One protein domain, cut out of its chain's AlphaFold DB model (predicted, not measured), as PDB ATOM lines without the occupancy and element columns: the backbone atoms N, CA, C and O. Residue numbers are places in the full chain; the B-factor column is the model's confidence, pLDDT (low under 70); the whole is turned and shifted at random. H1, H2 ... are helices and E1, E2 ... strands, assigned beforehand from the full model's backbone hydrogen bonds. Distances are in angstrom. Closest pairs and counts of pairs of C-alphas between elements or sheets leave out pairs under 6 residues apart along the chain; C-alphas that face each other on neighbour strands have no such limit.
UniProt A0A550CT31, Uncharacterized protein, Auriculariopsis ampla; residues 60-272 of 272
ATOM      1  N   MET A  60      -9.359  -8.160  30.458       58.25
ATOM      2  CA  MET A  60      -9.418  -9.361  29.613       58.25
ATOM      3  C   MET A  60     -10.467  -9.268  28.502       58.25
ATOM      4  O   MET A  60     -10.265  -9.825  27.427       58.25
ATOM      5  N   SER A  61     -11.571  -8.556  28.736       54.88
ATOM      6  CA  SER A  61     -12.636  -8.367  27.737       54.88
ATOM      7  C   SER A  61     -12.290  -7.357  26.634       54.88
ATOM      8  O   SER A  61     -12.977  -7.317  25.616       54.88
ATOM      9  N   ILE A  62     -11.221  -6.575  26.815       66.31
ATOM     10  CA  ILE A  62     -10.765  -5.514  25.897       66.31
ATOM     11  C   ILE A  62      -9.418  -5.885  25.241       66.31
ATOM     12  O   ILE A  62      -8.849  -5.112  24.476       66.31
ATOM     13  N   ALA A  63      -8.884  -7.073  25.531       76.38
ATOM     14  CA  ALA A  63      -7.623  -7.516  24.960       76.38
ATOM     15  C   ALA A  63      -7.693  -7.588  23.417       76.38
ATOM     16  O   ALA A  63      -8.610  -8.222  22.889       76.38
ATOM     17  N   PRO A  64      -6.725  -6.993  22.695       78.81
ATOM     18  CA  PRO A  64      -6.703  -7.008  21.244       78.81
ATOM     19  C   PRO A  64      -6.430  -8.427  20.739       78.81
ATOM     20  O   PRO A  64      -5.678  -9.193  21.350       78.81
ATOM     21  N   GLN A  65      -7.039  -8.781  19.615       85.62
ATOM     22  CA  GLN A  65      -6.745  -9.990  18.858       85.62
ATOM     23  C   GLN A  65      -5.752  -9.692  17.732       85.62
ATOM     24  O   GLN A  65      -5.400  -8.546  17.462       85.62
ATOM     25  N   VAL A  66      -5.280 -10.737  17.052       87.44
ATOM     26  CA  VAL A  66      -4.492 -10.553  15.827       87.44
ATOM     27  C   VAL A  66      -5.352  -9.828  14.791       87.44
ATOM     28  O   VAL A  66      -6.446 -10.290  14.472       87.44
ATOM     29  N   GLY A  67      -4.843  -8.718  14.263       87.50
ATOM     30  CA  GLY A  67      -5.576  -7.817  13.372       87.50
ATOM     31  C   GLY A  67      -6.181  -6.592  14.067       87.50
ATOM     32  O   GLY A  67      -6.554  -5.650  13.370       87.50
ATOM     33  N   ASP A  68      -6.224  -6.565  15.401       89.00
ATOM     34  CA  ASP A  68      -6.680  -5.403  16.164       89.00
ATOM     35  C   ASP A  68      -5.533  -4.434  16.463       89.00
ATOM     36  O   ASP A  68      -4.352  -4.783  16.431       89.00
ATOM     37  N   TYR A  69      -5.898  -3.205  16.818       84.44
ATOM     38  CA  TYR A  69      -4.971  -2.184  17.288       84.44
ATOM     39  C   TYR A  69      -4.862  -2.213  18.813       84.44
ATOM     40  O   TYR A  69      -5.837  -1.966  19.526       84.44
ATOM     41  N   ALA A  70      -3.665  -2.490  19.322       81.62
ATOM     42  CA  ALA A  70      -3.351  -2.398  20.735       81.62
ATOM     43  C   ALA A  70      -3.085  -0.945  21.150       81.62
ATOM     44  O   ALA A  70      -2.378  -0.197  20.473       81.62
ATOM     45  N   ASP A  71      -3.591  -0.554  22.320       75.56
ATOM     46  CA  ASP A  71      -3.256   0.735  22.918       75.56
ATOM     47  C   ASP A  71      -1.806   0.719  23.417       75.56
ATOM     48  O   ASP A  71      -1.517   0.238  24.510       75.56
ATOM     49  N   LEU A  72      -0.878   1.263  22.627       71.56
ATOM     50  CA  LEU A  72       0.530   1.379  23.011       71.56
ATOM     51  C   LEU A  72       0.787   2.492  24.042       71.56
ATOM     52  O   LEU A  72       1.877   2.556  24.608       71.56
ATOM     53  N   SER A  73      -0.193   3.355  24.345       68.31
ATOM     54  CA  SER A  73      -0.023   4.444  25.323       68.31
ATOM     55  C   SER A  73       0.166   3.947  26.761       68.31
ATOM     56  O   SER A  73       0.678   4.673  27.618       68.31
ATOM     57  N   VAL A  74      -0.208   2.688  27.004       62.97
ATOM     58  CA  VAL A  74      -0.037   1.948  28.264       62.97
ATOM     59  C   VAL A  74       1.427   1.738  28.613       62.97
ATOM     60  O   VAL A  74       1.796   1.665  29.789       62.97
ATOM     61  N   PHE A  75       2.277   1.702  27.591       62.59
ATOM     62  CA  PHE A  75       3.696   1.834  27.769       62.59
ATOM     63  C   PHE A  75       3.981   3.307  28.043       62.59
ATOM     64  O   PHE A  75       4.167   4.121  27.143       62.59
ATOM     65  N   HIS A  76       4.121   3.650  29.325       52.59
ATOM     66  CA  HIS A  76       4.848   4.853  29.742       52.59
ATOM     67  C   HIS A  76       6.353   4.734  29.445       52.59
ATOM     68  O   HIS A  76       7.179   5.315  30.154       52.59
ATOM     69  N   LEU A  77       6.723   3.982  28.405       50.25
ATOM     70  CA  LEU A  77       7.968   4.191  27.712       50.25
ATOM     71  C   LEU A  77       7.954   5.662  27.350       50.25
ATOM     72  O   LEU A  77       7.030   6.160  26.699       50.25
ATOM     73  N   GLN A  78       8.937   6.394  27.864       41.28
ATOM     74  CA  GLN A  78       9.165   7.733  27.371       41.28
ATOM     75  C   GLN A  78       9.144   7.614  25.844       41.28
ATOM     76  O   GLN A  78       9.814   6.758  25.261       41.28
ATOM     77  N   ARG A  79       8.276   8.411  25.219       43.22
ATOM     78  CA  ARG A  79       7.899   8.312  23.809       43.22
ATOM     79  C   ARG A  79       9.044   8.389  22.773       43.22
ATOM     80  O   ARG A  79       8.719   8.192  21.607       43.22
ATOM     81  N   PRO A  80      10.350   8.609  23.076       47.88
ATOM     82  CA  PRO A  80      11.364   8.504  22.027       47.88
ATOM     83  C   PRO A  80      11.595   7.092  21.468       47.88
ATOM     84  O   PRO A  80      12.137   6.987  20.375       47.88
ATOM     85  N   HIS A  81      11.249   6.015  22.188       47.28
ATOM     86  CA  HIS A  81      11.783   4.682  21.853       47.28
ATOM     87  C   HIS A  81      10.928   3.825  20.909       47.28
ATOM     88  O   HIS A  81      11.494   2.957  20.253       47.28
ATOM     89  N   LEU A  82       9.614   4.060  20.813       48.88
ATOM     90  CA  LEU A  82       8.721   3.314  19.906       48.88
ATOM     91  C   LEU A  82       8.342   4.104  18.643       48.88
ATOM     92  O   LEU A  82       8.142   3.506  17.596       48.88
ATOM     93  N   ASN A  83       8.338   5.440  18.698       45.59
ATOM     94  CA  ASN A  83       7.883   6.319  17.606       45.59
ATOM     95  C   ASN A  83       8.791   6.348  16.353       45.59
ATOM     96  O   ASN A  83       8.630   7.226  15.510       45.59
ATOM     97  N   ILE A  84       9.787   5.465  16.252       52.78
ATOM     98  CA  ILE A  84      10.800   5.484  15.181       52.78
ATOM     99  C   ILE A  84      10.898   4.118  14.472       52.78
ATOM    100  O   ILE A  84      11.624   3.987  13.492       52.78
ATOM    101  N   PHE A  85      10.177   3.093  14.933       59.84
ATOM    102  CA  PHE A  85      10.463   1.709  14.554       59.84
ATOM    103  C   PHE A  85       9.195   0.961  14.146       59.84
ATOM    104  O   PHE A  85       8.348   0.760  15.010       59.84
ATOM    105  N   PRO A  86       9.076   0.500  12.885       71.81
ATOM    106  CA  PRO A  86       7.823  -0.004  12.317       71.81
ATOM    107  C   PRO A  86       7.329  -1.305  12.962       71.81
ATOM    108  O   PRO A  86       6.172  -1.667  12.774       71.81
ATOM    109  N   ASN A  87       8.185  -2.021  13.701       82.88
ATOM    110  CA  ASN A  87       7.876  -3.331  14.265       82.88
ATOM    111  C   ASN A  87       8.483  -3.503  15.661       82.88
ATOM    112  O   ASN A  87       9.662  -3.212  15.880       82.88
ATOM    113  N   ALA A  88       7.706  -4.055  16.590       85.56
ATOM    114  CA  ALA A  88       8.137  -4.387  17.937       85.56
ATOM    115  C   ALA A  88       7.667  -5.785  18.370       85.56
ATOM    116  O   ALA A  88       6.505  -6.160  18.221       85.56
ATOM    117  N   LEU A  89       8.582  -6.540  18.971       88.94
ATOM    118  CA  LEU A  89       8.317  -7.744  19.743       88.94
ATOM    119  C   LEU A  89       8.225  -7.364  21.221       88.94
ATOM    120  O   LEU A  89       9.219  -6.984  21.833       88.94
ATOM    121  N   LEU A  90       7.042  -7.487  21.806       87.75
ATOM    122  CA  LEU A  90       6.805  -7.363  23.238       87.75
ATOM    123  C   LEU A  90       6.971  -8.746  23.868       87.75
ATOM    124  O   LEU A  90       6.136  -9.624  23.659       87.75
ATOM    125  N   TYR A  91       8.041  -8.953  24.625       88.62
ATOM    126  CA  TYR A  91       8.355 -10.229  25.258       88.62
ATOM    127  C   TYR A  91       8.137 -10.148  26.767       88.62
ATOM    128  O   TYR A  91       8.833  -9.422  27.479       88.62
ATOM    129  N   PHE A  92       7.155 -10.892  27.264       85.75
ATOM    130  CA  PHE A  92       6.746 -10.868  28.660       85.75
ATOM    131  C   PHE A  92       7.440 -11.987  29.418       85.75
ATOM    132  O   PHE A  92       7.233 -13.165  29.145       85.75
ATOM    133  N   VAL A  93       8.248 -11.589  30.395       81.62
ATOM    134  CA  VAL A  93       8.989 -12.490  31.271       81.62
ATOM    135  C   VAL A  93       8.266 -12.566  32.614       81.62
ATOM    136  O   VAL A  93       8.045 -11.513  33.228       81.62
ATOM    137  N   PRO A  94       7.975 -13.774  33.132       77.00
ATOM    138  CA  PRO A  94       7.274 -13.929  34.400       77.00
ATOM    139  C   PRO A  94       8.078 -13.344  35.559       77.00
ATOM    140  O   PRO A  94       7.526 -12.656  36.405       77.00
ATOM    141  N   GLN A  95       9.401 -13.543  35.572       77.75
ATOM    142  CA  GLN A  95      10.302 -12.927  36.539       77.75
ATOM    143  C   GLN A  95      11.752 -12.907  36.041       77.75
ATOM    144  O   GLN A  95      12.201 -13.829  35.359       77.75
ATOM    145  N   VAL A  96      12.506 -11.883  36.446       77.44
ATOM    146  CA  VAL A  96      13.972 -11.859  36.314       77.44
ATOM    147  C   VAL A  96      14.591 -13.082  36.996       77.44
ATOM    148  O   VAL A  96      14.272 -13.378  38.146       77.44
ATOM    149  N   GLY A  97      15.496 -13.770  36.299       75.69
ATOM    150  CA  GLY A  97      16.127 -15.002  36.782       75.69
ATOM    151  C   GLY A  97      15.327 -16.276  36.497       75.69
ATOM    152  O   GLY A  97      15.668 -17.335  37.017       75.69
ATOM    153  N   SER A  98      14.253 -16.201  35.703       75.69
ATOM    154  CA  SER A  98      13.523 -17.393  35.260       75.69
ATOM    155  C   SER A  98      14.365 -18.209  34.267       75.69
ATOM    156  O   SER A  98      14.600 -17.711  33.168       75.69
ATOM    157  N   PRO A  99      14.779 -19.455  34.578       71.81
ATOM    158  CA  PRO A  99      15.634 -20.257  33.697       71.81
ATOM    159  C   PRO A  99      15.004 -20.546  32.328       71.81
ATOM    160  O   PRO A  99      15.708 -20.615  31.326       71.81
ATOM    161  N   PHE A 100      13.677 -20.672  32.255       73.69
ATOM    162  CA  PHE A 100      12.974 -20.886  30.986       73.69
ATOM    163  C   PHE A 100      12.987 -19.633  30.119       73.69
ATOM    164  O   PHE A 100      13.345 -19.702  28.948       73.69
ATOM    165  N   ALA A 101      12.680 -18.478  30.716       79.06
ATOM    166  CA  ALA A 101      12.757 -17.219  29.994       79.06
ATOM    167  C   ALA A 101      14.200 -16.895  29.587       79.06
ATOM    168  O   ALA A 101      14.401 -16.354  28.512       79.06
ATOM    169  N   GLU A 102      15.199 -17.247  30.403       82.00
ATOM    170  CA  GLU A 102      16.610 -17.103  30.033       82.00
ATOM    171  C   GLU A 102      16.962 -17.924  28.800       82.00
ATOM    172  O   GLU A 102      17.557 -17.374  27.886       82.00
ATOM    173  N   ARG A 103      16.578 -19.206  28.749       80.25
ATOM    174  CA  ARG A 103      16.824 -20.048  27.568       80.25
ATOM    175  C   ARG A 103      16.155 -19.476  26.323       80.25
ATOM    176  O   ARG A 103      16.816 -19.333  25.305       80.25
ATOM    177  N   ASP A 104      14.885 -19.095  26.426       84.31
ATOM    178  CA  ASP A 104      14.152 -18.512  25.299       84.31
ATOM    179  C   ASP A 104      14.775 -17.186  24.830       84.31
ATOM    180  O   ASP A 104      14.797 -16.900  23.635       84.31
ATOM    181  N   LEU A 105      15.282 -16.374  25.764       86.81
ATOM    182  CA  LEU A 105      15.962 -15.117  25.457       86.81
ATOM    183  C   LEU A 105      17.356 -15.338  24.866       86.81
ATOM    184  O   LEU A 105      17.742 -14.575  23.987       86.81
ATOM    185  N   ILE A 106      18.097 -16.355  25.312       86.38
ATOM    186  CA  ILE A 106      19.370 -16.751  24.695       86.38
ATOM    187  C   ILE A 106      19.119 -17.172  23.246       86.38
ATOM    188  O   ILE A 106      19.731 -16.611  22.342       86.38
ATOM    189  N   ASP A 107      18.153 -18.067  23.019       86.88
ATOM    190  CA  ASP A 107      17.769 -18.516  21.676       86.88
ATOM    191  C   ASP A 107      17.350 -17.317  20.794       86.88
ATOM    192  O   ASP A 107      17.725 -17.239  19.624       86.88
ATOM    193  N   LEU A 108      16.627 -16.339  21.359       87.75
ATOM    194  CA  LEU A 108      16.221 -15.111  20.662       87.75
ATOM    195  C   LEU A 108      17.404 -14.214  20.290       87.75
ATOM    196  O   LEU A 108      17.446 -13.679  19.180       87.75
ATOM    197  N   VAL A 109      18.357 -14.023  21.204       87.06
ATOM    198  CA  VAL A 109      19.560 -13.221  20.942       87.06
ATOM    199  C   VAL A 109      20.421 -13.900  19.879       87.06
ATOM    200  O   VAL A 109      20.848 -13.228  18.944       87.06
ATOM    201  N   LEU A 110      20.636 -15.215  19.981       85.56
ATOM    202  CA  LEU A 110      21.392 -15.992  18.995       85.56
ATOM    203  C   LEU A 110      20.769 -15.887  17.605       85.56
ATOM    204  O   LEU A 110      21.448 -15.516  16.649       85.56
ATOM    205  N   PHE A 111      19.458 -16.104  17.509       85.75
ATOM    206  CA  PHE A 111      18.732 -15.967  16.253       85.75
ATOM    207  C   PHE A 111      18.843 -14.556  15.667       85.75
ATOM    208  O   PHE A 111      19.003 -14.397  14.456       85.75
ATOM    209  N   PHE A 112      18.797 -13.516  16.507       83.38
ATOM    210  CA  PHE A 112      19.012 -12.149  16.045       83.38
ATOM    211  C   PHE A 112      20.430 -11.947  15.501       83.38
ATOM    212  O   PHE A 112      20.582 -11.343  14.443       83.38
ATOM    213  N   CYS A 113      21.458 -12.459  16.181       80.69
ATOM    214  CA  CYS A 113      22.845 -12.377  15.719       80.69
ATOM    215  C   CYS A 113      23.031 -13.049  14.353       80.69
ATOM    216  O   CYS A 113      23.639 -12.462  13.458       80.69
ATOM    217  N   GLU A 114      22.455 -14.236  14.167       83.12
ATOM    218  CA  GLU A 114      22.500 -14.980  12.901       83.12
ATOM    219  C   GLU A 114      21.788 -14.247  11.753       83.12
ATOM    220  O   GLU A 114      22.168 -14.377  10.590       83.12
ATOM    221  N   ASN A 115      20.773 -13.436  12.071       82.00
ATOM    222  CA  ASN A 115      19.882 -12.808  11.093       82.00
ATOM    223  C   ASN A 115      19.919 -11.270  11.143       82.00
ATOM    224  O   ASN A 115      18.996 -10.598  10.675       82.00
ATOM    225  N   ILE A 116      20.992 -10.682  11.678       78.69
ATOM    226  CA  ILE A 116      21.077  -9.237  11.944       78.69
ATOM    227  C   ILE A 116      20.879  -8.380  10.686       78.69
ATOM    228  O   ILE A 116      20.244  -7.327  10.737       78.69
ATOM    229  N   ALA A 117      21.355  -8.867   9.535       77.50
ATOM    230  CA  ALA A 117      21.210  -8.199   8.244       77.50
ATOM    231  C   ALA A 117      19.746  -8.089   7.782       77.50
ATOM    232  O   ALA A 117      19.421  -7.187   7.014       77.50
ATOM    233  N   LEU A 118      18.864  -8.974   8.258       79.06
ATOM    234  CA  LEU A 118      17.427  -8.903   8.001       79.06
ATOM    235  C   LEU A 118      16.757  -7.925   8.970       79.06
ATOM    236  O   LEU A 118      15.999  -7.057   8.547       79.06
ATOM    237  N   PHE A 119      17.063  -8.017  10.265       78.12
ATOM    238  CA  PHE A 119      16.310  -7.283  11.284       78.12
ATOM    239  C   PHE A 119      16.685  -5.808  11.437       78.12
ATOM    240  O   PHE A 119      15.818  -5.007  11.799       78.12
ATOM    241  N   VAL A 120      17.934  -5.425  11.150       76.31
ATOM    242  CA  VAL A 120      18.367  -4.019  11.237       76.31
ATOM    243  C   VAL A 120      17.593  -3.130  10.249       76.31
ATOM    244  O   VAL A 120      17.001  -2.147  10.701       76.31
ATOM    245  N   PRO A 121      17.486  -3.464   8.944       77.94
ATOM    246  CA  PRO A 121      16.664  -2.698   8.001       77.94
ATOM    247  C   PRO A 121      15.169  -2.708   8.332       77.94
ATOM    248  O   PRO A 121      14.474  -1.730   8.071       77.94
ATOM    249  N   MET A 122      14.669  -3.795   8.930       77.50
ATOM    250  CA  MET A 122      13.269  -3.908   9.357       77.50
ATOM    251  C   MET A 122      12.935  -3.016  10.558       77.50
ATOM    252  O   MET A 122      11.767  -2.921  10.937       77.50
ATOM    253  N   GLY A 123      13.943  -2.391  11.179       78.50
ATOM    254  CA  GLY A 123      13.772  -1.520  12.333       78.50
ATOM    255  C   GLY A 123      13.113  -2.227  13.513       78.50
ATOM    256  O   GLY A 123      12.398  -1.584  14.270       78.50
ATOM    257  N   LEU A 124      13.304  -3.541  13.655       82.62
ATOM    258  CA  LEU A 124      12.686  -4.321  14.722       82.62
ATOM    259  C   LEU A 124      13.173  -3.840  16.097       82.62
ATOM    260  O   LEU A 124      14.375  -3.689  16.312       82.62
ATOM    261  N   LYS A 125      12.252  -3.684  17.051       81.94
ATOM    262  CA  LYS A 125      12.550  -3.543  18.484       81.94
ATOM    263  C   LYS A 125      12.105  -4.753  19.279       81.94
ATOM    264  O   LYS A 125      11.060  -5.319  19.001       81.94
ATOM    265  N   ILE A 126      12.880  -5.136  20.288       85.69
ATOM    266  CA  ILE A 126      12.495  -6.208  21.205       85.69
ATOM    267  C   ILE A 126      12.369  -5.609  22.601       85.69
ATOM    268  O   ILE A 126      13.356  -5.243  23.227       85.69
ATOM    269  N   LEU A 127      11.147  -5.475  23.096       84.94
ATOM    270  CA  LEU A 127      10.871  -4.957  24.425       84.94
ATOM    271  C   LEU A 127      10.724  -6.121  25.404       84.94
ATOM    272  O   LEU A 127       9.742  -6.857  25.347       84.94
ATOM    273  N   ILE A 128      11.671  -6.263  26.328       85.31
ATOM    274  CA  ILE A 128      11.584  -7.247  27.408       85.31
ATOM    275  C   ILE A 128      10.863  -6.616  28.595       85.31
ATOM    276  O   ILE A 128      11.340  -5.647  29.195       85.31
ATOM    277  N   ILE A 129       9.719  -7.192  28.945       83.44
ATOM    278  CA  ILE A 129       8.831  -6.729  30.007       83.44
ATOM    279  C   ILE A 129       8.875  -7.766  31.121       83.44
ATOM    280  O   ILE A 129       8.224  -8.810  31.050       83.44
ATOM    281  N   ALA A 130       9.657  -7.487  32.160       80.31
ATOM    282  CA  ALA A 130       9.862  -8.417  33.262       80.31
ATOM    283  C   ALA A 130       9.219  -7.919  34.557       80.31
ATOM    284  O   ALA A 130       9.276  -6.731  34.899       80.31
ATOM    285  N   ARG A 131       8.671  -8.850  35.343       76.25
ATOM    286  CA  ARG A 131       8.272  -8.557  36.720       76.25
ATOM    287  C   ARG A 131       9.518  -8.403  37.587       76.25
ATOM    288  O   ARG A 131      10.198  -9.367  37.938       76.25
ATOM    289  N   THR A 132       9.803  -7.167  37.963       73.88
ATOM    290  CA  THR A 132      10.771  -6.822  39.003       73.88
ATOM    291  C   THR A 132      10.495  -5.405  39.496       73.88
ATOM    292  O   THR A 132       9.861  -4.596  38.816       73.88
ATOM    293  N   THR A 133      10.911  -5.127  40.725       67.81
ATOM    294  CA  THR A 133      10.945  -3.773  41.294       67.81
ATOM    295  C   THR A 133      12.351  -3.176  41.243       67.81
ATOM    296  O   THR A 133      12.522  -1.997  41.541       67.81
ATOM    297  N   ASP A 134      13.356  -3.980  40.889       77.25
ATOM    298  CA  ASP A 134      14.751  -3.573  40.764       77.25
ATOM    299  C   ASP A 134      15.153  -3.564  39.281       77.25
ATOM    300  O   ASP A 134      15.486  -4.597  38.693       77.25
ATOM    301  N   GLY A 135      15.134  -2.371  38.681       74.19
ATOM    302  CA  GLY A 135      15.585  -2.169  37.304       74.19
ATOM    303  C   GLY A 135      17.073  -2.481  37.108       74.19
ATOM    304  O   GLY A 135      17.466  -2.920  36.030       74.19
ATOM    305  N   ALA A 136      17.907  -2.343  38.146       76.12
ATOM    306  CA  ALA A 136      19.314  -2.725  38.064       76.12
ATOM    307  C   ALA A 136      19.482  -4.252  38.052       76.12
ATOM    308  O   ALA A 136      20.387  -4.758  37.388       76.12
ATOM    309  N   ALA A 137      18.613  -4.999  38.741       78.00
ATOM    310  CA  ALA A 137      18.573  -6.457  38.625       78.00
ATOM    311  C   ALA A 137      18.166  -6.906  37.217       78.00
ATOM    312  O   ALA A 137      18.820  -7.795  36.677       78.00
ATOM    313  N   LEU A 138      17.158  -6.265  36.607       78.25
ATOM    314  CA  LEU A 138      16.787  -6.525  35.209       78.25
ATOM    315  C   LEU A 138      17.972  -6.284  34.272       78.25
ATOM    316  O   LEU A 138      18.307  -7.158  33.480       78.25
ATOM    317  N   GLN A 139      18.645  -5.139  34.410       78.69
ATOM    318  CA  GLN A 139      19.789  -4.804  33.565       78.69
ATOM    319  C   GLN A 139      20.932  -5.815  33.718       78.69
ATOM    320  O   GLN A 139      21.451  -6.301  32.722       78.69
ATOM    321  N   ARG A 140      21.321  -6.173  34.951       80.44
ATOM    322  CA  ARG A 140      22.386  -7.167  35.182       80.44
ATOM    323  C   ARG A 140      22.033  -8.527  34.591       80.44
ATOM    324  O   ARG A 140      22.890  -9.178  34.002       80.44
ATOM    325  N   TRP A 141      20.783  -8.944  34.758       81.88
ATOM    326  CA  TRP A 141      20.292 -10.211  34.237       81.88
ATOM    327  C   TRP A 141      20.320 -10.246  32.708       81.88
ATOM    328  O   TRP A 141      20.893 -11.168  32.133       81.88
ATOM    329  N   MET A 142      19.804  -9.202  32.058       83.69
ATOM    330  CA  MET A 142      19.834  -9.076  30.600       83.69
ATOM    331  C   MET A 142      21.255  -8.979  30.053       83.69
ATOM    332  O   MET A 142      21.560  -9.645  29.071       83.69
ATOM    333  N   ASN A 143      22.146  -8.230  30.707       80.44
ATOM    334  CA  ASN A 143      23.556  -8.183  30.317       80.44
ATOM    335  C   ASN A 143      24.198  -9.575  30.389       80.44
ATOM    336  O   ASN A 143      24.983  -9.929  29.517       80.44
ATOM    337  N   GLY A 144      23.851 -10.381  31.397       81.88
ATOM    338  CA  GLY A 144      24.322 -11.762  31.495       81.88
ATOM    339  C   GLY A 144      23.781 -12.664  30.383       81.88
ATOM    340  O   GLY A 144      24.546 -13.449  29.831       81.88
ATOM    341  N   ILE A 145      22.504 -12.518  30.012       84.62
ATOM    342  CA  ILE A 145      21.900 -13.231  28.872       84.62
ATOM    343  C   ILE A 145      22.613 -12.858  27.574       84.62
ATOM    344  O   ILE A 145      23.047 -13.741  26.836       84.62
ATOM    345  N   VAL A 146      22.769 -11.559  27.309       83.50
ATOM    346  CA  VAL A 146      23.443 -11.062  26.107       83.50
ATOM    347  C   VAL A 146      24.879 -11.567  26.072       83.50
ATOM    348  O   VAL A 146      25.276 -12.168  25.083       83.50
ATOM    349  N   TYR A 147      25.635 -11.416  27.159       81.50
ATOM    350  CA  TYR A 147      27.016 -11.890  27.236       81.50
ATOM    351  C   TYR A 147      27.139 -13.396  26.970       81.50
ATOM    352  O   TYR A 147      27.983 -13.812  26.177       81.50
ATOM    353  N   GLN A 148      26.285 -14.210  27.598       83.12
ATOM    354  CA  GLN A 148      26.266 -15.657  27.385       83.12
ATOM    355  C   GLN A 148      25.965 -16.001  25.922       83.12
ATOM    356  O   GLN A 148      26.679 -16.808  25.331       83.12
ATOM    357  N   SER A 149      24.970 -15.341  25.329       84.75
ATOM    358  CA  SER A 149      24.581 -15.544  23.930       84.75
ATOM    359  C   SER A 149      25.696 -15.133  22.967       84.75
ATOM    360  O   SER A 149      25.988 -15.847  22.016       84.75
ATOM    361  N   MET A 150      26.374 -14.011  23.229       80.69
ATOM    362  CA  MET A 150      27.506 -13.568  22.410       80.69
ATOM    363  C   MET A 150      28.661 -14.559  22.467       80.69
ATOM    364  O   MET A 150      29.264 -14.841  21.435       80.69
ATOM    365  N   ARG A 151      28.947 -15.115  23.650       81.00
ATOM    366  CA  ARG A 151      29.969 -16.155  23.789       81.00
ATOM    367  C   ARG A 151      29.615 -17.384  22.955       81.00
ATOM    368  O   ARG A 151      30.438 -17.833  22.174       81.00
ATOM    369  N   GLU A 152      28.380 -17.873  23.060       83.81
ATOM    370  CA  GLU A 152      27.908 -19.025  22.275       83.81
ATOM    371  C   GLU A 152      27.927 -18.759  20.758       83.81
ATOM    372  O   GLU A 152      28.306 -19.631  19.971       83.81
ATOM    373  N   PHE A 153      27.585 -17.543  20.330       81.44
ATOM    374  CA  PHE A 153      27.662 -17.142  18.925       81.44
ATOM    375  C   PHE A 153      29.107 -17.125  18.405       81.44
ATOM    376  O   PHE A 153      29.391 -17.647  17.329       81.44
ATOM    377  N   ILE A 154      30.033 -16.555  19.175       77.81
ATOM    378  CA  ILE A 154      31.460 -16.517  18.837       77.81
ATOM    379  C   ILE A 154      32.036 -17.933  18.757       77.81
ATOM    380  O   ILE A 154      32.694 -18.261  17.769       77.81
ATOM    381  N   ASP A 155      31.758 -18.761  19.769       80.12
ATOM    382  CA  ASP A 155      32.243 -20.140  19.861       80.12
ATOM    383  C   ASP A 155      31.736 -20.984  18.676       80.12
ATOM    384  O   ASP A 155      32.473 -21.801  18.127       80.12
ATOM    385  N   SER A 156      30.488 -20.774  18.238       80.81
ATOM    386  CA  SER A 156      29.896 -21.500  17.101       80.81
ATOM    387  C   SER A 156      30.416 -21.060  15.729       80.81
ATOM    388  O   SER A 156      30.325 -21.832  14.774       80.81
ATOM    389  N   HIS A 157      30.980 -19.855  15.622       75.81
ATOM    390  CA  HIS A 157      31.479 -19.288  14.366       75.81
ATOM    391  C   HIS A 157      33.015 -19.175  14.307       75.81
ATOM    392  O   HIS A 157      33.538 -18.627  13.336       75.81
ATOM    393  N   ASP A 158      33.729 -19.693  15.317       72.88
ATOM    394  CA  ASP A 158      35.199 -19.664  15.433       72.88
ATOM    395  C   ASP A 158      35.783 -18.238  15.292       72.88
ATOM    396  O   ASP A 158      36.790 -17.984  14.627       72.88
ATOM    397  N   LEU A 159      35.103 -17.253  15.894       65.81
ATOM    398  CA  LEU A 159      35.411 -15.821  15.735       65.81
ATOM    399  C   LEU A 159      36.403 -15.270  16.773       65.81
ATOM    400  O   LEU A 159      36.585 -14.050  16.845       65.81
ATOM    401  N   HIS A 160      37.113 -16.161  17.475       63.81
ATOM    402  CA  HIS A 160      37.960 -15.928  18.662       63.81
ATOM    403  C   HIS A 160      38.973 -14.770  18.583       63.81
ATOM    404  O   HIS A 160      39.485 -14.284  19.590       63.81
ATOM    405  N   SER A 161      39.309 -14.319  17.376       57.47
ATOM    406  CA  SER A 161      40.261 -13.226  17.143       57.47
ATOM    407  C   SER A 161      39.659 -11.822  17.299       57.47
ATOM    408  O   SER A 161      40.414 -10.853  17.382       57.47
ATOM    409  N   HIS A 162      38.328 -11.692  17.351       56.97
ATOM    410  CA  HIS A 162      37.621 -10.402  17.345       56.97
ATOM    411  C   HIS A 162      36.546 -10.286  18.441       56.97
ATOM    412  O   HIS A 162      35.724  -9.366  18.402       56.97
ATOM    413  N   ASP A 163      36.574 -11.177  19.436       61.50
ATOM    414  CA  ASP A 163      35.514 -11.392  20.432       61.50
ATOM    415  C   ASP A 163      35.030 -10.124  21.118       61.50
ATOM    416  O   ASP A 163      33.833  -9.868  21.205       61.50
ATOM    417  N   SER A 164      35.960  -9.292  21.582       58.19
ATOM    418  CA  SER A 164      35.619  -8.071  22.309       58.19
ATOM    419  C   SER A 164      34.971  -7.019  21.409       58.19
ATOM    420  O   SER A 164      34.037  -6.340  21.833       58.19
ATOM    421  N   LEU A 165      35.428  -6.894  20.160       58.50
ATOM    422  CA  LEU A 165      34.919  -5.902  19.216       58.50
ATOM    423  C   LEU A 165      33.556  -6.324  18.650       58.50
ATOM    424  O   LEU A 165      32.657  -5.490  18.548       58.50
ATOM    425  N   LEU A 166      33.384  -7.615  18.347       61.16
ATOM    426  CA  LEU A 166      32.106  -8.202  17.937       61.16
ATOM    427  C   LEU A 166      31.079  -8.136  19.064       61.16
ATOM    428  O   LEU A 166      29.977  -7.659  18.823       61.16
ATOM    429  N   ALA A 167      31.440  -8.518  20.292       58.91
ATOM    430  CA  ALA A 167      30.529  -8.454  21.432       58.91
ATOM    431  C   ALA A 167      30.053  -7.018  21.711       58.91
ATOM    432  O   ALA A 167      28.853  -6.800  21.849       58.91
ATOM    433  N   MET A 168      30.957  -6.026  21.712       58.59
ATOM    434  CA  MET A 168      30.579  -4.613  21.888       58.59
ATOM    435  C   MET A 168      29.693  -4.095  20.748       58.59
ATOM    436  O   MET A 168      28.767  -3.320  20.980       58.59
ATOM    437  N   THR A 169      29.969  -4.510  19.511       59.59
ATOM    438  CA  THR A 169      29.206  -4.077  18.330       59.59
ATOM    439  C   THR A 169      27.821  -4.713  18.303       59.59
ATOM    440  O   THR A 169      26.829  -4.037  18.031       59.59
ATOM    441  N   LEU A 170      27.733  -6.002  18.620       60.44
ATOM    442  CA  LEU A 170      26.470  -6.714  18.717       60.44
ATOM    443  C   LEU A 170      25.640  -6.143  19.869       60.44
ATOM    444  O   LEU A 170      24.512  -5.738  19.635       60.44
ATOM    445  N   GLU A 171      26.208  -5.948  21.063       59.84
ATOM    446  CA  GLU A 171      25.507  -5.298  22.186       59.84
ATOM    447  C   GLU A 171      24.973  -3.899  21.823       59.84
ATOM    448  O   GLU A 171      23.848  -3.558  22.186       59.84
ATOM    449  N   ALA A 172      25.727  -3.110  21.051       61.44
ATOM    450  CA  ALA A 172      25.294  -1.790  20.589       61.44
ATOM    451  C   ALA A 172      24.212  -1.827  19.490       61.44
ATOM    452  O   ALA A 172      23.470  -0.855  19.330       61.44
ATOM    453  N   THR A 173      24.127  -2.914  18.721       60.34
ATOM    454  CA  THR A 173      23.159  -3.087  17.617       60.34
ATOM    455  C   THR A 173      21.920  -3.868  18.032       60.34
ATOM    456  O   THR A 173      20.887  -3.797  17.362       60.34
ATOM    457  N   LEU A 174      21.999  -4.572  19.157       66.88
ATOM    458  CA  LEU A 174      20.908  -5.339  19.706       66.88
ATOM    459  C   LEU A 174      19.702  -4.427  20.012       66.88
ATOM    460  O   LEU A 174      19.813  -3.440  20.744       66.88
ATOM    461  N   PRO A 175      18.507  -4.751  19.499       65.31
ATOM    462  CA  PRO A 175      17.357  -3.862  19.559       65.31
ATOM    463  C   PRO A 175      16.579  -3.976  20.877       65.31
ATOM    464  O   PRO A 175      15.394  -3.631  20.921       65.31
ATOM    465  N   PHE A 176      17.216  -4.482  21.937       69.50
ATOM    466  CA  PHE A 176      16.543  -4.759  23.195       69.50
ATOM    467  C   PHE A 176      16.295  -3.482  23.995       69.50
ATOM    468  O   PHE A 176      17.196  -2.687  24.260       69.50
ATOM    469  N   VAL A 177      15.047  -3.305  24.411       69.25
ATOM    470  CA  VAL A 177      14.618  -2.277  25.355       69.25
ATOM    471  C   VAL A 177      14.076  -2.994  26.584       69.25
ATOM    472  O   VAL A 177      13.375  -3.997  26.465       69.25
ATOM    473  N   PHE A 178      14.407  -2.504  27.774       68.81
ATOM    474  CA  PHE A 178      14.062  -3.171  29.028       68.81
ATOM    475  C   PHE A 178      13.072  -2.331  29.830       68.81
ATOM    476  O   PHE A 178      13.344  -1.163  30.118       68.81
ATOM    477  N   GLU A 179      11.952  -2.927  30.245       66.44
ATOM    478  CA  GLU A 179      11.030  -2.300  31.192       66.44
ATOM    479  C   GLU A 179      10.781  -3.199  32.411       66.44
ATOM    480  O   GLU A 179      10.487  -4.390  32.310       66.44
ATOM    481  N   SER A 180      10.904  -2.589  33.593       61.09
ATOM    482  CA  SER A 180      10.739  -3.231  34.896       61.09
ATOM    483  C   SER A 180       9.655  -2.508  35.684       61.09
ATOM    484  O   SER A 180       9.908  -1.422  36.212       61.09
ATOM    485  N   LYS A 181       8.486  -3.128  35.837       62.09
ATOM    486  CA  LYS A 181       7.443  -2.681  36.769       62.09
ATOM    487  C   LYS A 181       6.588  -3.879  37.187       62.09
ATOM    488  O   LYS A 181       5.839  -4.430  36.385       62.09
ATOM    489  N   ALA A 182       6.695  -4.270  38.457       53.53
ATOM    490  CA  ALA A 182       6.043  -5.467  38.991       53.53
ATOM    491  C   ALA A 182       4.514  -5.493  38.783       53.53
ATOM    492  O   ALA A 182       3.996  -6.480  38.272       53.53
ATOM    493  N   ASP A 183       3.808  -4.399  39.087       57.28
ATOM    494  CA  ASP A 183       2.340  -4.345  38.954       57.28
ATOM    495  C   ASP A 183       1.873  -4.117  37.504       57.28
ATOM    496  O   ASP A 183       0.735  -4.434  37.138       57.28
ATOM    497  N   SER A 184       2.749  -3.572  36.650       61.53
ATOM    498  CA  SER A 184       2.403  -3.313  35.255       61.53
ATOM    499  C   SER A 184       2.639  -4.518  34.365       61.53
ATOM    500  O   SER A 184       1.920  -4.628  33.392       61.53
ATOM    501  N   GLN A 185       3.568  -5.434  34.664       71.38
ATOM    502  CA  GLN A 185       3.800  -6.605  33.804       71.38
ATOM    503  C   GLN A 185       2.524  -7.440  33.653       71.38
ATOM    504  O   GLN A 185       2.087  -7.696  32.533       71.38
ATOM    505  N   ARG A 186       1.865  -7.746  34.776       70.06
ATOM    506  CA  ARG A 186       0.590  -8.471  34.804       70.06
ATOM    507  C   ARG A 186      -0.522  -7.692  34.107       70.06
ATOM    508  O   ARG A 186      -1.204  -8.220  33.236       70.06
ATOM    509  N   SER A 187      -0.678  -6.416  34.456       72.06
ATOM    510  CA  SER A 187      -1.714  -5.554  33.875       72.06
ATOM    511  C   SER A 187      -1.529  -5.346  32.368       72.06
ATOM    512  O   SER A 187      -2.506  -5.301  31.627       72.06
ATOM    513  N   LEU A 188      -0.281  -5.225  31.907       74.94
ATOM    514  CA  LEU A 188       0.084  -5.111  30.499       74.94
ATOM    515  C   LEU A 188      -0.161  -6.437  29.790       74.94
ATOM    516  O   LEU A 188      -0.838  -6.449  28.774       74.94
ATOM    517  N   GLY A 189       0.295  -7.558  30.342       75.75
ATOM    518  CA  GLY A 189       0.068  -8.865  29.738       75.75
ATOM    519  C   GLY A 189      -1.419  -9.171  29.544       75.75
ATOM    520  O   GLY A 189      -1.816  -9.591  28.461       75.75
ATOM    521  N   LEU A 190      -2.269  -8.848  30.526       75.94
ATOM    522  CA  LEU A 190      -3.728  -8.936  30.372       75.94
ATOM    523  C   LEU A 190      -4.252  -8.013  29.261       75.94
ATOM    524  O   LEU A 190      -5.037  -8.459  28.429       75.94
ATOM    525  N   ARG A 191      -3.780  -6.760  29.199       77.00
ATOM    526  CA  ARG A 191      -4.150  -5.797  28.142       77.00
ATOM    527  C   ARG A 191      -3.724  -6.220  26.746       77.00
ATOM    528  O   ARG A 191      -4.389  -5.830  25.804       77.00
ATOM    529  N   PHE A 192      -2.648  -6.988  26.610       76.38
ATOM    530  CA  PHE A 192      -2.193  -7.553  25.335       76.38
ATOM    531  C   PHE A 192      -2.770  -8.948  25.071       76.38
ATOM    532  O   PHE A 192      -2.317  -9.649  24.170       76.38
ATOM    533  N   GLY A 193      -3.754  -9.376  25.866       73.69
ATOM    534  CA  GLY A 193      -4.419 -10.653  25.669       73.69
ATOM    535  C   GLY A 193      -3.517 -11.850  25.896       73.69
ATOM    536  O   GLY A 193      -3.767 -12.889  25.296       73.69
ATOM    537  N   LEU A 194      -2.483 -11.735  26.728       74.56
ATOM    538  CA  LEU A 194      -1.608 -12.852  27.083       74.56
ATOM    539  C   LEU A 194      -2.175 -13.714  28.226       74.56
ATOM    540  O   LEU A 194      -1.711 -14.833  28.422       74.56
ATOM    541  N   GLY A 195      -3.222 -13.235  28.913       64.88
ATOM    542  CA  GLY A 195      -3.926 -13.969  29.974       64.88
ATOM    543  C   GLY A 195      -3.055 -14.251  31.202       64.88
ATOM    544  O   GLY A 195      -1.970 -13.687  31.353       64.88
ATOM    545  N   ARG A 196      -3.536 -15.118  32.098       60.53
ATOM    546  CA  ARG A 196      -2.739 -15.717  33.185       60.53
ATOM    547  C   ARG A 196      -2.302 -17.131  32.836       60.53
ATOM    548  O   ARG A 196      -3.031 -17.854  32.158       60.53
ATOM    549  N   PHE A 197      -1.227 -17.605  33.470       52.59
ATOM    550  CA  PHE A 197      -0.939 -19.046  33.524       52.59
ATOM    551  C   PHE A 197      -2.117 -19.885  34.057       52.59
ATOM    552  O   PHE A 197      -2.260 -21.041  33.664       52.59
ATOM    553  N   GLN A 198      -2.971 -19.319  34.920       47.25
ATOM    554  CA  GLN A 198      -4.100 -20.026  35.540       47.25
ATOM    555  C   GLN A 198      -5.455 -19.893  34.822       47.25
ATOM    556  O   GLN A 198      -6.409 -20.525  35.276       47.25
ATOM    557  N   ASP A 199      -5.593 -19.151  33.715       43.19
ATOM    558  CA  ASP A 199      -6.928 -18.906  33.118       43.19
ATOM    559  C   ASP A 199      -7.590 -20.140  32.471       43.19
ATOM    560  O   ASP A 199      -8.701 -20.058  31.948       43.19
ATOM    561  N   ARG A 200      -6.997 -21.333  32.608       42.22
ATOM    562  CA  ARG A 200      -7.767 -22.579  32.568       42.22
ATOM    563  C   ARG A 200      -8.065 -23.070  33.980       42.22
ATOM    564  O   ARG A 200      -7.337 -23.875  34.566       42.22
ATOM    565  N   SER A 201      -9.259 -22.710  34.446       38.50
ATOM    566  CA  SER A 201     -10.103 -23.708  35.101       38.50
ATOM    567  C   SER A 201     -10.006 -25.009  34.279       38.50
ATOM    568  O   SER A 201     -10.192 -24.983  33.068       38.50
ATOM    569  N   HIS A 202      -9.633 -26.125  34.916       37.78
ATOM    570  CA  HIS A 202      -9.481 -27.478  34.333       37.78
ATOM    571  C   HIS A 202      -8.091 -28.012  33.932       37.78
ATOM    572  O   HIS A 202      -8.044 -29.097  33.362       37.78
ATOM    573  N   VAL A 203      -6.959 -27.423  34.342       43.84
ATOM    574  CA  VAL A 203      -5.704 -28.218  34.456       43.84
ATOM    575  C   VAL A 203      -5.432 -28.575  35.919       43.84
ATOM    576  O   VAL A 203      -4.420 -28.231  36.519       43.84
ATOM    577  N   HIS A 204      -6.378 -29.292  36.532       45.06
ATOM    578  CA  HIS A 204      -6.058 -30.150  37.673       45.06
ATOM    579  C   HIS A 204      -5.353 -31.394  37.123       45.06
ATOM    580  O   HIS A 204      -6.005 -32.352  36.720       45.06
ATOM    581  N   GLY A 205      -4.021 -31.373  37.057       52.50
ATOM    582  CA  GLY A 205      -3.271 -32.465  36.441       52.50
ATOM    583  C   GLY A 205      -1.804 -32.542  36.852       52.50
ATOM    584  O   GLY A 205      -1.174 -31.548  37.215       52.50
ATOM    585  N   GLU A 206      -1.266 -33.759  36.774       51.22
ATOM    586  CA  GLU A 206       0.153 -34.122  36.921       51.22
ATOM    587  C   GLU A 206       1.113 -33.206  36.140       51.22
ATOM    588  O   GLU A 206       2.257 -33.037  36.548       51.22
ATOM    589  N   GLU A 207       0.666 -32.574  35.055       51.34
ATOM    590  CA  GLU A 207       1.477 -31.680  34.218       51.34
ATOM    591  C   GLU A 207       1.905 -30.402  34.942       51.34
ATOM    592  O   GLU A 207       3.089 -30.074  34.930       51.34
ATOM    593  N   VAL A 208       1.004 -29.748  35.684       52.41
ATOM    594  CA  VAL A 208       1.365 -28.596  36.532       52.41
ATOM    595  C   VAL A 208       2.325 -29.039  37.640       52.41
ATOM    596  O   VAL A 208       3.266 -28.324  37.978       52.41
ATOM    597  N   LYS A 209       2.155 -30.252  38.189       55.81
ATOM    598  CA  LYS A 209       3.086 -30.814  39.187       55.81
ATOM    599  C   LYS A 209       4.463 -31.121  38.588       55.81
ATOM    600  O   LYS A 209       5.466 -30.877  39.259       55.81
ATOM    601  N   ARG A 210       4.531 -31.630  37.354       58.00
ATOM    602  CA  ARG A 210       5.788 -31.855  36.623       58.00
ATOM    603  C   ARG A 210       6.469 -30.535  36.305       58.00
ATOM    604  O   ARG A 210       7.628 -30.393  36.669       58.00
ATOM    605  N   ALA A 211       5.748 -29.560  35.755       54.94
ATOM    606  CA  ALA A 211       6.255 -28.212  35.520       54.94
ATOM    607  C   ALA A 211       6.819 -27.598  36.811       54.94
ATOM    608  O   ALA A 211       7.964 -27.158  36.832       54.94
ATOM    609  N   ARG A 212       6.082 -27.684  37.928       55.78
ATOM    610  CA  ARG A 212       6.544 -27.259  39.264       55.78
ATOM    611  C   ARG A 212       7.801 -27.986  39.732       55.78
ATOM    612  O   ARG A 212       8.669 -27.373  40.351       55.78
ATOM    613  N   LYS A 213       7.905 -29.291  39.479       58.75
ATOM    614  CA  LYS A 213       9.097 -30.074  39.819       58.75
ATOM    615  C   LYS A 213      10.298 -29.622  38.984       58.75
ATOM    616  O   LYS A 213      11.362 -29.430  39.560       58.75
ATOM    617  N   THR A 214      10.112 -29.377  37.688       58.94
ATOM    618  CA  THR A 214      11.153 -28.852  36.795       58.94
ATOM    619  C   THR A 214      11.572 -27.434  37.199       58.94
ATOM    620  O   THR A 214      12.758 -27.188  37.381       58.94
ATOM    621  N   LEU A 215      10.623 -26.531  37.477       55.97
ATOM    622  CA  LEU A 215      10.877 -25.156  37.952       55.97
ATOM    623  C   LEU A 215      11.693 -25.116  39.256       55.97
ATOM    624  O   LEU A 215      12.540 -24.246  39.430       55.97
ATOM    625  N   LYS A 216      11.466 -26.069  40.170       55.53
ATOM    626  CA  LYS A 216      12.245 -26.203  41.414       55.53
ATOM    627  C   LYS A 216      13.633 -26.812  41.213       55.53
ATOM    628  O   LYS A 216      14.468 -26.691  42.102       55.53
ATOM    629  N   GLN A 217      13.864 -27.514  40.108       57.47
ATOM    630  CA  GLN A 217      15.133 -28.185  39.818       57.47
ATOM    631  C   GLN A 217      16.049 -27.325  38.950       57.47
ATOM    632  O   GLN A 217      17.266 -27.377  39.119       57.47
ATOM    633  N   GLU A 218      15.481 -26.510  38.066       57.66
ATOM    634  CA  GLU A 218      16.250 -25.610  37.220       57.66
ATOM    635  C   GLU A 218      16.703 -24.363  37.986       57.66
ATOM    636  O   GLU A 218      16.015 -23.832  38.865       57.66
ATOM    637  N   ARG A 219      17.919 -23.927  37.665       60.22
ATOM    638  CA  ARG A 219      18.550 -22.727  38.205       60.22
ATOM    639  C   ARG A 219      18.743 -21.742  37.075       60.22
ATOM    640  O   ARG A 219      19.058 -22.156  35.962       60.22
ATOM    641  N   SER A 220      18.612 -20.463  37.403       61.56
ATOM    642  CA  SER A 220      19.064 -19.385  36.532       61.56
ATOM    643  C   SER A 220      20.492 -19.659  36.035       61.56
ATOM    644  O   SER A 220      21.396 -19.920  36.831       61.56
ATOM    645  N   ILE A 221      20.679 -19.590  34.724       63.94
ATOM    646  CA  ILE A 221      21.937 -19.638  33.983       63.94
ATOM    647  C   ILE A 221      22.820 -18.449  34.384       63.94
ATOM    648  O   ILE A 221      24.021 -18.611  34.575       63.94
ATOM    649  N   VAL A 222      22.227 -17.265  34.574       59.00
ATOM    650  CA  VAL A 222      22.965 -16.017  34.859       59.00
ATOM    651  C   VAL A 222      23.201 -15.785  36.359       59.00
ATOM    652  O   VAL A 222      24.182 -15.151  36.742       59.00
ATOM    653  N   GLY A 223      22.323 -16.286  37.233       57.47
ATOM    654  CA  GLY A 223      22.320 -15.961  38.666       57.47
ATOM    655  C   GLY A 223      22.252 -17.151  39.624       57.47
ATOM    656  O   GLY A 223      22.303 -16.946  40.835       57.47
ATOM    657  N   GLY A 224      22.106 -18.385  39.135       55.94
ATOM    658  CA  GLY A 224      22.090 -19.611  39.946       55.94
ATOM    659  C   GLY A 224      20.917 -19.761  40.929       55.94
ATOM    660  O   GLY A 224      20.848 -20.769  41.636       55.94
ATOM    661  N   GLN A 225      20.005 -18.789  41.007       52.75
ATOM    662  CA  GLN A 225      18.872 -18.794  41.932       52.75
ATOM    663  C   GLN A 225      17.682 -19.583  41.372       52.75
ATOM    664  O   GLN A 225      17.493 -19.683  40.158       52.75
ATOM    665  N   HIS A 226      16.891 -20.159  42.279       53.09
ATOM    666  CA  HIS A 226      15.619 -20.794  41.953       53.09
ATOM    667  C   HIS A 226      14.518 -19.744  41.816       53.09
ATOM    668  O   HIS A 226      14.500 -18.752  42.549       53.09
ATOM    669  N   LEU A 227      13.562 -20.012  40.930       52.25
ATOM    670  CA  LEU A 227      12.338 -19.229  40.844       52.25
ATOM    671  C   LEU A 227      11.568 -19.289  42.174       52.25
ATOM    672  O   LEU A 227      11.272 -20.387  42.660       52.25
ATOM    673  N   PRO A 228      11.208 -18.146  42.783       49.22
ATOM    674  CA  PRO A 228      10.278 -18.147  43.899       49.22
ATOM    675  C   PRO A 228       8.888 -18.579  43.408       49.22
ATOM    676  O   PRO A 228       8.426 -18.175  42.344       49.22
ATOM    677  N   GLY A 229       8.184 -19.374  44.218       44.78
ATOM    678  CA  GLY A 229       6.871 -19.945  43.873       44.78
ATOM    679  C   GLY A 229       5.731 -18.938  43.646       44.78
ATOM    680  O   GLY A 229       4.609 -19.362  43.420       44.78
ATOM    681  N   SER A 230       5.985 -17.625  43.709       48.31
ATOM    682  CA  SER A 230       5.007 -16.572  43.389       48.31
ATOM    683  C   SER A 230       5.025 -16.133  41.918       48.31
ATOM    684  O   SER A 230       4.254 -15.244  41.561       48.31
ATOM    685  N   ALA A 231       5.884 -16.737  41.089       51.41
ATOM    686  CA  ALA A 231       5.923 -16.547  39.635       51.41
ATOM    687  C   ALA A 231       4.919 -17.439  38.871       51.41
ATOM    688  O   ALA A 231       4.818 -17.362  37.650       51.41
ATOM    689  N   GLU A 232       4.178 -18.302  39.582       50.75
ATOM    690  CA  GLU A 232       3.214 -19.254  39.003       50.75
ATOM    691  C   GLU A 232       1.972 -18.579  38.385       50.75
ATOM    692  O   GLU A 232       1.280 -19.205  37.587       50.75
ATOM    693  N   ASP A 233       1.710 -17.312  38.723       53.75
ATOM    694  CA  ASP A 233       0.529 -16.558  38.277       53.75
ATOM    695  C   ASP A 233       0.854 -15.472  37.237       53.75
ATOM    696  O   ASP A 233      -0.029 -14.701  36.852       53.75
ATOM    697  N   ASP A 234       2.115 -15.372  36.814       64.00
ATOM    698  CA  ASP A 234       2.582 -14.265  35.978       64.00
ATOM    699  C   ASP A 234       2.398 -14.526  34.481       64.00
ATOM    700  O   ASP A 234       1.997 -15.597  34.044       64.00
ATOM    701  N   VAL A 235       2.645 -13.509  33.663       72.69
ATOM    702  CA  VAL A 235       2.485 -13.618  32.211       72.69
ATOM    703  C   VAL A 235       3.800 -14.085  31.587       72.69
ATOM    704  O   VAL A 235       4.834 -13.458  31.815       72.69
ATOM    705  N   HIS A 236       3.765 -15.154  30.786       79.25
ATOM    706  CA  HIS A 236       4.856 -15.539  29.882       79.25
ATOM    707  C   HIS A 236       4.325 -15.653  28.461       79.25
ATOM    708  O   HIS A 236       3.339 -16.352  28.202       79.25
ATOM    709  N   GLY A 237       4.970 -14.959  27.538       85.94
ATOM    710  CA  GLY A 237       4.514 -14.929  26.160       85.94
ATOM    711  C   GLY A 237       5.124 -13.800  25.355       85.94
ATOM    712  O   GLY A 237       5.946 -13.025  25.842       85.94
ATOM    713  N   ALA A 238       4.692 -13.713  24.108       89.31
ATOM    714  CA  ALA A 238       5.154 -12.711  23.168       89.31
ATOM    715  C   ALA A 238       3.979 -12.099  22.416       89.31
ATOM    716  O   ALA A 238       2.991 -12.767  22.121       89.31
ATOM    717  N   CYS A 239       4.101 -10.826  22.071       89.19
ATOM    718  CA  CYS A 239       3.173 -10.137  21.194       89.19
ATOM    719  C   CYS A 239       3.968  -9.350  20.155       89.19
ATOM    720  O   CYS A 239       4.871  -8.596  20.507       89.19
ATOM    721  N   PHE A 240       3.647  -9.543  18.882       90.19
ATOM    722  CA  PHE A 240       4.206  -8.758  17.790       90.19
ATOM    723  C   PHE A 240       3.241  -7.645  17.431       90.19
ATOM    724  O   PHE A 240       2.086  -7.911  17.090       90.19
ATOM    725  N   VAL A 241       3.734  -6.416  17.476       86.94
ATOM    726  CA  VAL A 241       2.975  -5.210  17.156       86.94
ATOM    727  C   VAL A 241       3.757  -4.344  16.182       86.94
ATOM    728  O   VAL A 241       4.988  -4.335  16.195       86.94
ATOM    729  N   THR A 242       3.059  -3.618  15.329       85.44
ATOM    730  CA  THR A 242       3.645  -2.544  14.517       85.44
ATOM    731  C   THR A 242       3.717  -1.235  15.311       85.44
ATOM    732  O   THR A 242       3.214  -1.142  16.435       85.44
ATOM    733  N   ASP A 243       4.344  -0.209  14.738       79.19
ATOM    734  CA  ASP A 243       4.445   1.138  15.320       79.19
ATOM    735  C   ASP A 243       3.094   1.824  15.552       79.19
ATOM    736  O   ASP A 243       2.916   2.524  16.551       79.19
ATOM    737  N   ASP A 244       2.137   1.605  14.655       80.25
ATOM    738  CA  ASP A 244       0.762   2.089  14.777       80.25
ATOM    739  C   ASP A 244      -0.086   1.259  15.760       80.25
ATOM    740  O   ASP A 244      -1.219   1.633  16.062       80.25
ATOM    741  N   GLY A 245       0.476   0.181  16.318       80.25
ATOM    742  CA  GLY A 245      -0.153  -0.668  17.325       80.25
ATOM    743  C   GLY A 245      -0.911  -1.871  16.770       80.25
ATOM    744  O   GLY A 245      -1.517  -2.592  17.561       80.25
ATOM    745  N   LEU A 246      -0.885  -2.134  15.460       87.44
ATOM    746  CA  LEU A 246      -1.521  -3.322  14.885       87.44
ATOM    747  C   LEU A 246      -0.851  -4.603  15.398       87.44
ATOM    748  O   LEU A 246       0.344  -4.840  15.207       87.44
ATOM    749  N   VAL A 247      -1.648  -5.475  16.004       89.00
ATOM    750  CA  VAL A 247      -1.214  -6.772  16.516       89.00
ATOM    751  C   VAL A 247      -1.095  -7.775  15.369       89.00
ATOM    752  O   VAL A 247      -2.080  -8.142  14.726       89.00
ATOM    753  N   ARG A 248       0.120  -8.272  15.133       88.75
ATOM    754  CA  ARG A 248       0.446  -9.243  14.072       88.75
ATOM    755  C   ARG A 248       0.485 -10.685  14.567       88.75
ATOM    756  O   ARG A 248       0.158 -11.614  13.824       88.75
ATOM    757  N   ASP A 249       0.882 -10.886  15.817       91.12
ATOM    758  CA  ASP A 249       0.857 -12.200  16.452       91.12
ATOM    759  C   ASP A 249       0.748 -12.075  17.971       91.12
ATOM    760  O   ASP A 249       1.337 -11.176  18.566       91.12
ATOM    761  N   ILE A 250       0.032 -13.011  18.593       87.56
ATOM    762  CA  ILE A 250      -0.032 -13.163  20.050       87.56
ATOM    763  C   ILE A 250       0.326 -14.602  20.389       87.56
ATOM    764  O   ILE A 250      -0.246 -15.557  19.852       87.56
ATOM    765  N   GLN A 251       1.255 -14.752  21.321       85.31
ATOM    766  CA  GLN A 251       1.730 -16.032  21.804       85.31
ATOM    767  C   GLN A 251       1.576 -16.131  23.296       85.31
ATOM    768  O   GLN A 251       2.247 -15.450  24.068       85.31
ATOM    769  N   ARG A 252       0.700 -17.043  23.683       78.94
ATOM    770  CA  ARG A 252       0.423 -17.366  25.067       78.94
ATOM    771  C   ARG A 252       1.137 -18.666  25.381       78.94
ATOM    772  O   ARG A 252       0.888 -19.672  24.715       78.94
ATOM    773  N   CYS A 253       1.979 -18.672  26.404       70.44
ATOM    774  CA  CYS A 253       2.492 -19.923  26.952       70.44
ATOM    775  C   CYS A 253       1.420 -20.508  27.888       70.44
ATOM    776  O   CYS A 253       1.556 -20.487  29.110       70.44
ATOM    777  N   GLU A 254       0.283 -20.928  27.317       56.53
ATOM    778  CA  GLU A 254      -0.877 -21.399  28.084       56.53
ATOM    779  C   GLU A 254      -0.557 -22.721  28.802       56.53
ATOM    780  O   GLU A 254      -0.241 -23.725  28.172       56.53
ATOM    781  N   GLY A 255      -0.701 -22.747  30.130       50.94
ATOM    782  CA  GLY A 255      -0.751 -23.988  30.915       50.94
ATOM    783  C   GLY A 255       0.588 -24.558  31.391       50.94
ATOM    784  O   GLY A 255       0.582 -25.496  32.190       50.94
ATOM    785  N   ASN A 256       1.730 -23.998  30.981       54.56
ATOM    786  CA  ASN A 256       3.028 -24.430  31.493       54.56
ATOM    787  C   ASN A 256       4.068 -23.298  31.477       54.56
ATOM    788  O   ASN A 256       4.552 -22.904  30.422       54.56
ATOM    789  N   ALA A 257       4.483 -22.830  32.658       52.19
ATOM    790  CA  ALA A 257       5.553 -21.836  32.799       52.19
ATOM    791  C   ALA A 257       6.941 -22.320  32.345       52.19
ATOM    792  O   ALA A 257       7.862 -21.516  32.231       52.19
ATOM    793  N   ALA A 258       7.081 -23.618  32.067       54.75
ATOM    794  CA  ALA A 258       8.251 -24.217  31.435       54.75
ATOM    795  C   ALA A 258       8.129 -24.346  29.903       54.75
ATOM    796  O   ALA A 258       9.039 -24.878  29.264       54.75
ATOM    797  N   GLN A 259       7.007 -23.934  29.302       64.56
ATOM    798  CA  GLN A 259       6.835 -23.969  27.854       64.56
ATOM    799  C   GLN A 259       7.562 -22.790  27.215       64.56
ATOM    800  O   GLN A 259       7.393 -21.643  27.631       64.56
ATOM    801  N   ARG A 260       8.372 -23.105  26.203       69.06
ATOM    802  CA  ARG A 260       9.090 -22.108  25.417       69.06
ATOM    803  C   ARG A 260       8.112 -21.231  24.650       69.06
ATOM    804  O   ARG A 260       7.145 -21.739  24.075       69.06
ATOM    805  N   CYS A 261       8.386 -19.936  24.621       77.12
ATOM    806  CA  CYS A 261       7.673 -19.004  23.763       77.12
ATOM    807  C   CYS A 261       8.164 -19.174  22.315       77.12
ATOM    808  O   CYS A 261       9.356 -19.044  22.051       77.12
ATOM    809  N   ASP A 262       7.268 -19.462  21.367       81.38
ATOM    810  CA  ASP A 262       7.607 -19.689  19.951       81.38
ATOM    811  C   ASP A 262       7.689 -18.372  19.160       81.38
ATOM    812  O   ASP A 262       7.080 -18.199  18.100       81.38
ATOM    813  N   TRP A 263       8.417 -17.390  19.693       85.00
ATOM    814  CA  TRP A 263       8.499 -16.038  19.129       85.00
ATOM    815  C   TRP A 263       8.926 -16.033  17.641       85.00
ATOM    816  O   TRP A 263       8.588 -15.103  16.909       85.00
ATOM    817  N   ASN A 264       9.568 -17.105  17.157       82.44
ATOM    818  CA  ASN A 264       9.902 -17.350  15.749       82.44
ATOM    819  C   ASN A 264       8.695 -17.278  14.810       82.44
ATOM    820  O   ASN A 264       8.779 -16.686  13.732       82.44
ATOM    821  N   ARG A 265       7.544 -17.822  15.223       83.44
ATOM    822  CA  ARG A 265       6.313 -17.792  14.418       83.44
ATOM    823  C   ARG A 265       5.869 -16.366  14.087       83.44
ATOM    824  O   ARG A 265       5.338 -16.129  13.002       83.44
ATOM    825  N   GLY A 266       6.088 -15.418  14.998       80.38
ATOM    826  CA  GLY A 266       5.774 -14.013  14.757       80.38
ATOM    827  C   GLY A 266       6.695 -13.376  13.716       80.38
ATOM    828  O   GLY A 266       6.216 -12.639  12.858       80.38
ATOM    829  N   PHE A 267       7.983 -13.741  13.702       81.44
ATOM    830  CA  PHE A 267       8.921 -13.296  12.667       81.44
ATOM    831  C   PHE A 267       8.559 -13.816  11.279       81.44
ATOM    832  O   PHE A 267       8.580 -13.044  10.321       81.44
ATOM    833  N   SER A 268       8.157 -15.084  11.159       78.44
ATOM    834  CA  SER A 268       7.738 -15.646   9.868       78.44
ATOM    835  C   SER A 268       6.564 -14.883   9.248       78.44
ATOM    836  O   SER A 268       6.526 -14.713   8.036       78.44
ATOM    837  N   ARG A 269       5.636 -14.380  10.073       73.81
ATOM    838  CA  ARG A 269       4.494 -13.561   9.622       73.81
ATOM    839  C   ARG A 269       4.854 -12.127   9.262       73.81
ATOM    840  O   ARG A 269       4.060 -11.440   8.632       73.81
ATOM    841  N   LEU A 270       6.000 -11.653   9.735       69.75
ATOM    842  CA  LEU A 270       6.467 -10.294   9.492       69.75
ATOM    843  C   LEU A 270       7.252 -10.202   8.176       69.75
ATOM    844  O   LEU A 270       7.336  -9.133   7.581       69.75
ATOM    845  N   ILE A 271       7.812 -11.330   7.734       68.62
ATOM    846  CA  ILE A 271       8.579 -11.467   6.490       68.62
ATOM    847  C   ILE A 271       7.680 -11.888   5.306       68.62
ATOM    848  O   ILE A 271       8.048 -11.646   4.158       68.62
ATOM    849  N   SER A 272       6.521 -12.510   5.569       61.56
ATOM    850  CA  SER A 272       5.527 -12.927   4.559       61.56
ATOM    851  C   SER A 272       4.660 -11.779   4.054       61.56
ATOM    852  O   SER A 272       4.439 -11.717   2.826       61.56
TER     853      SER A 272
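Overview. This is residues 60 to 272 of the 272 residues of an uncharacterized protein of Auriculariopsis ampla (UniProt A0A550CT31). A twisted sheet of five strands is the middle of three layers, with helices H1, H3 and H7 over one face and the short helix H5 over the other. H4 packs on H3 away from the sheet, and H6, between two long links, touches no other helix. The printed part has 213 residues, with seven named helices and five named strands in the order E1 H1 H2 E2 H3 H4 E3 H5 H6 E4 E5 H7. The sheet is mixed, in the order E3 E2 E1 E4 E5, and the class is mixed, helices and strands. The whole is compact, with a radius of gyration of the C-alphas of 17.0 A and spans of 54 by 41 by 33 A.

Arrangement. E1, residues 87 to 93, is parallel to its neighbour E2, residues 124 to 130, with N 89 and O 125 2.8 A apart, within hydrogen-bond range. E2 is parallel to the edge strand E3, residues 176 to 180, with N 177 and O 126 at 2.8 A. E1 is antiparallel to E4, residues 237 to 242, with N 90 and O 239 at 2.8 A. E4 forms a hairpin with the edge strand E5, residues 247 to 252, with N 240 and O 249 at 2.8 A. H1, residues 99 to 114, is on the sheet at a height of 10.5 A, over E2 and E1. H3, residues 135 to 157, is on the same face and touches H1 with residues 145 to 153 alone, at a steep tilt of 51 degrees; their closest C-alphas, Ile 106 and Ser 149, are 5.4 A apart. H4, residues 163 to 173, touches H3, with the closest C-alphas, Met 150 and Ala 167, 6.0 A apart. H2, residues 116 to 119, is not on the sheet. Two strand-helix-strand units, each with helices between parallel neighbour strands, are E1, H1 H2, E2 and E2, H3 H4, E3; both crossovers are right-handed. H5, residues 182 to 191, is on the opposite face, at a height of 9.1 A. H7, residues 264 to 271, is on the same face as H1 and over E4. H6, residues 206 to 217, is not on the sheet. Every O i to N i+4 pair is within range in H1, H3, H4, H6 and H7; H5 has 4 of 6, and H2 is too short for one.

Along the chain. E1 begins at C-alpha 87 (7.876, -3.331, 14.265) and is 19.3 A long; E2 is 19.2 A. H1 is 22.5 A and H3 32.7 A. H7 ends at C-alpha 271 (8.579, -11.467, 6.490).

Size, cuts and confidence. The C-alphas farthest apart, Ser 161 and His 202, are 54.5 A apart. The printed part has no cut. The links H5 to H6, H6 to E4 and E5 to H7 are long. Mean pLDDT of the printed part is 70.3; residues 159 to 184 and 195 to 234 are among those under 70.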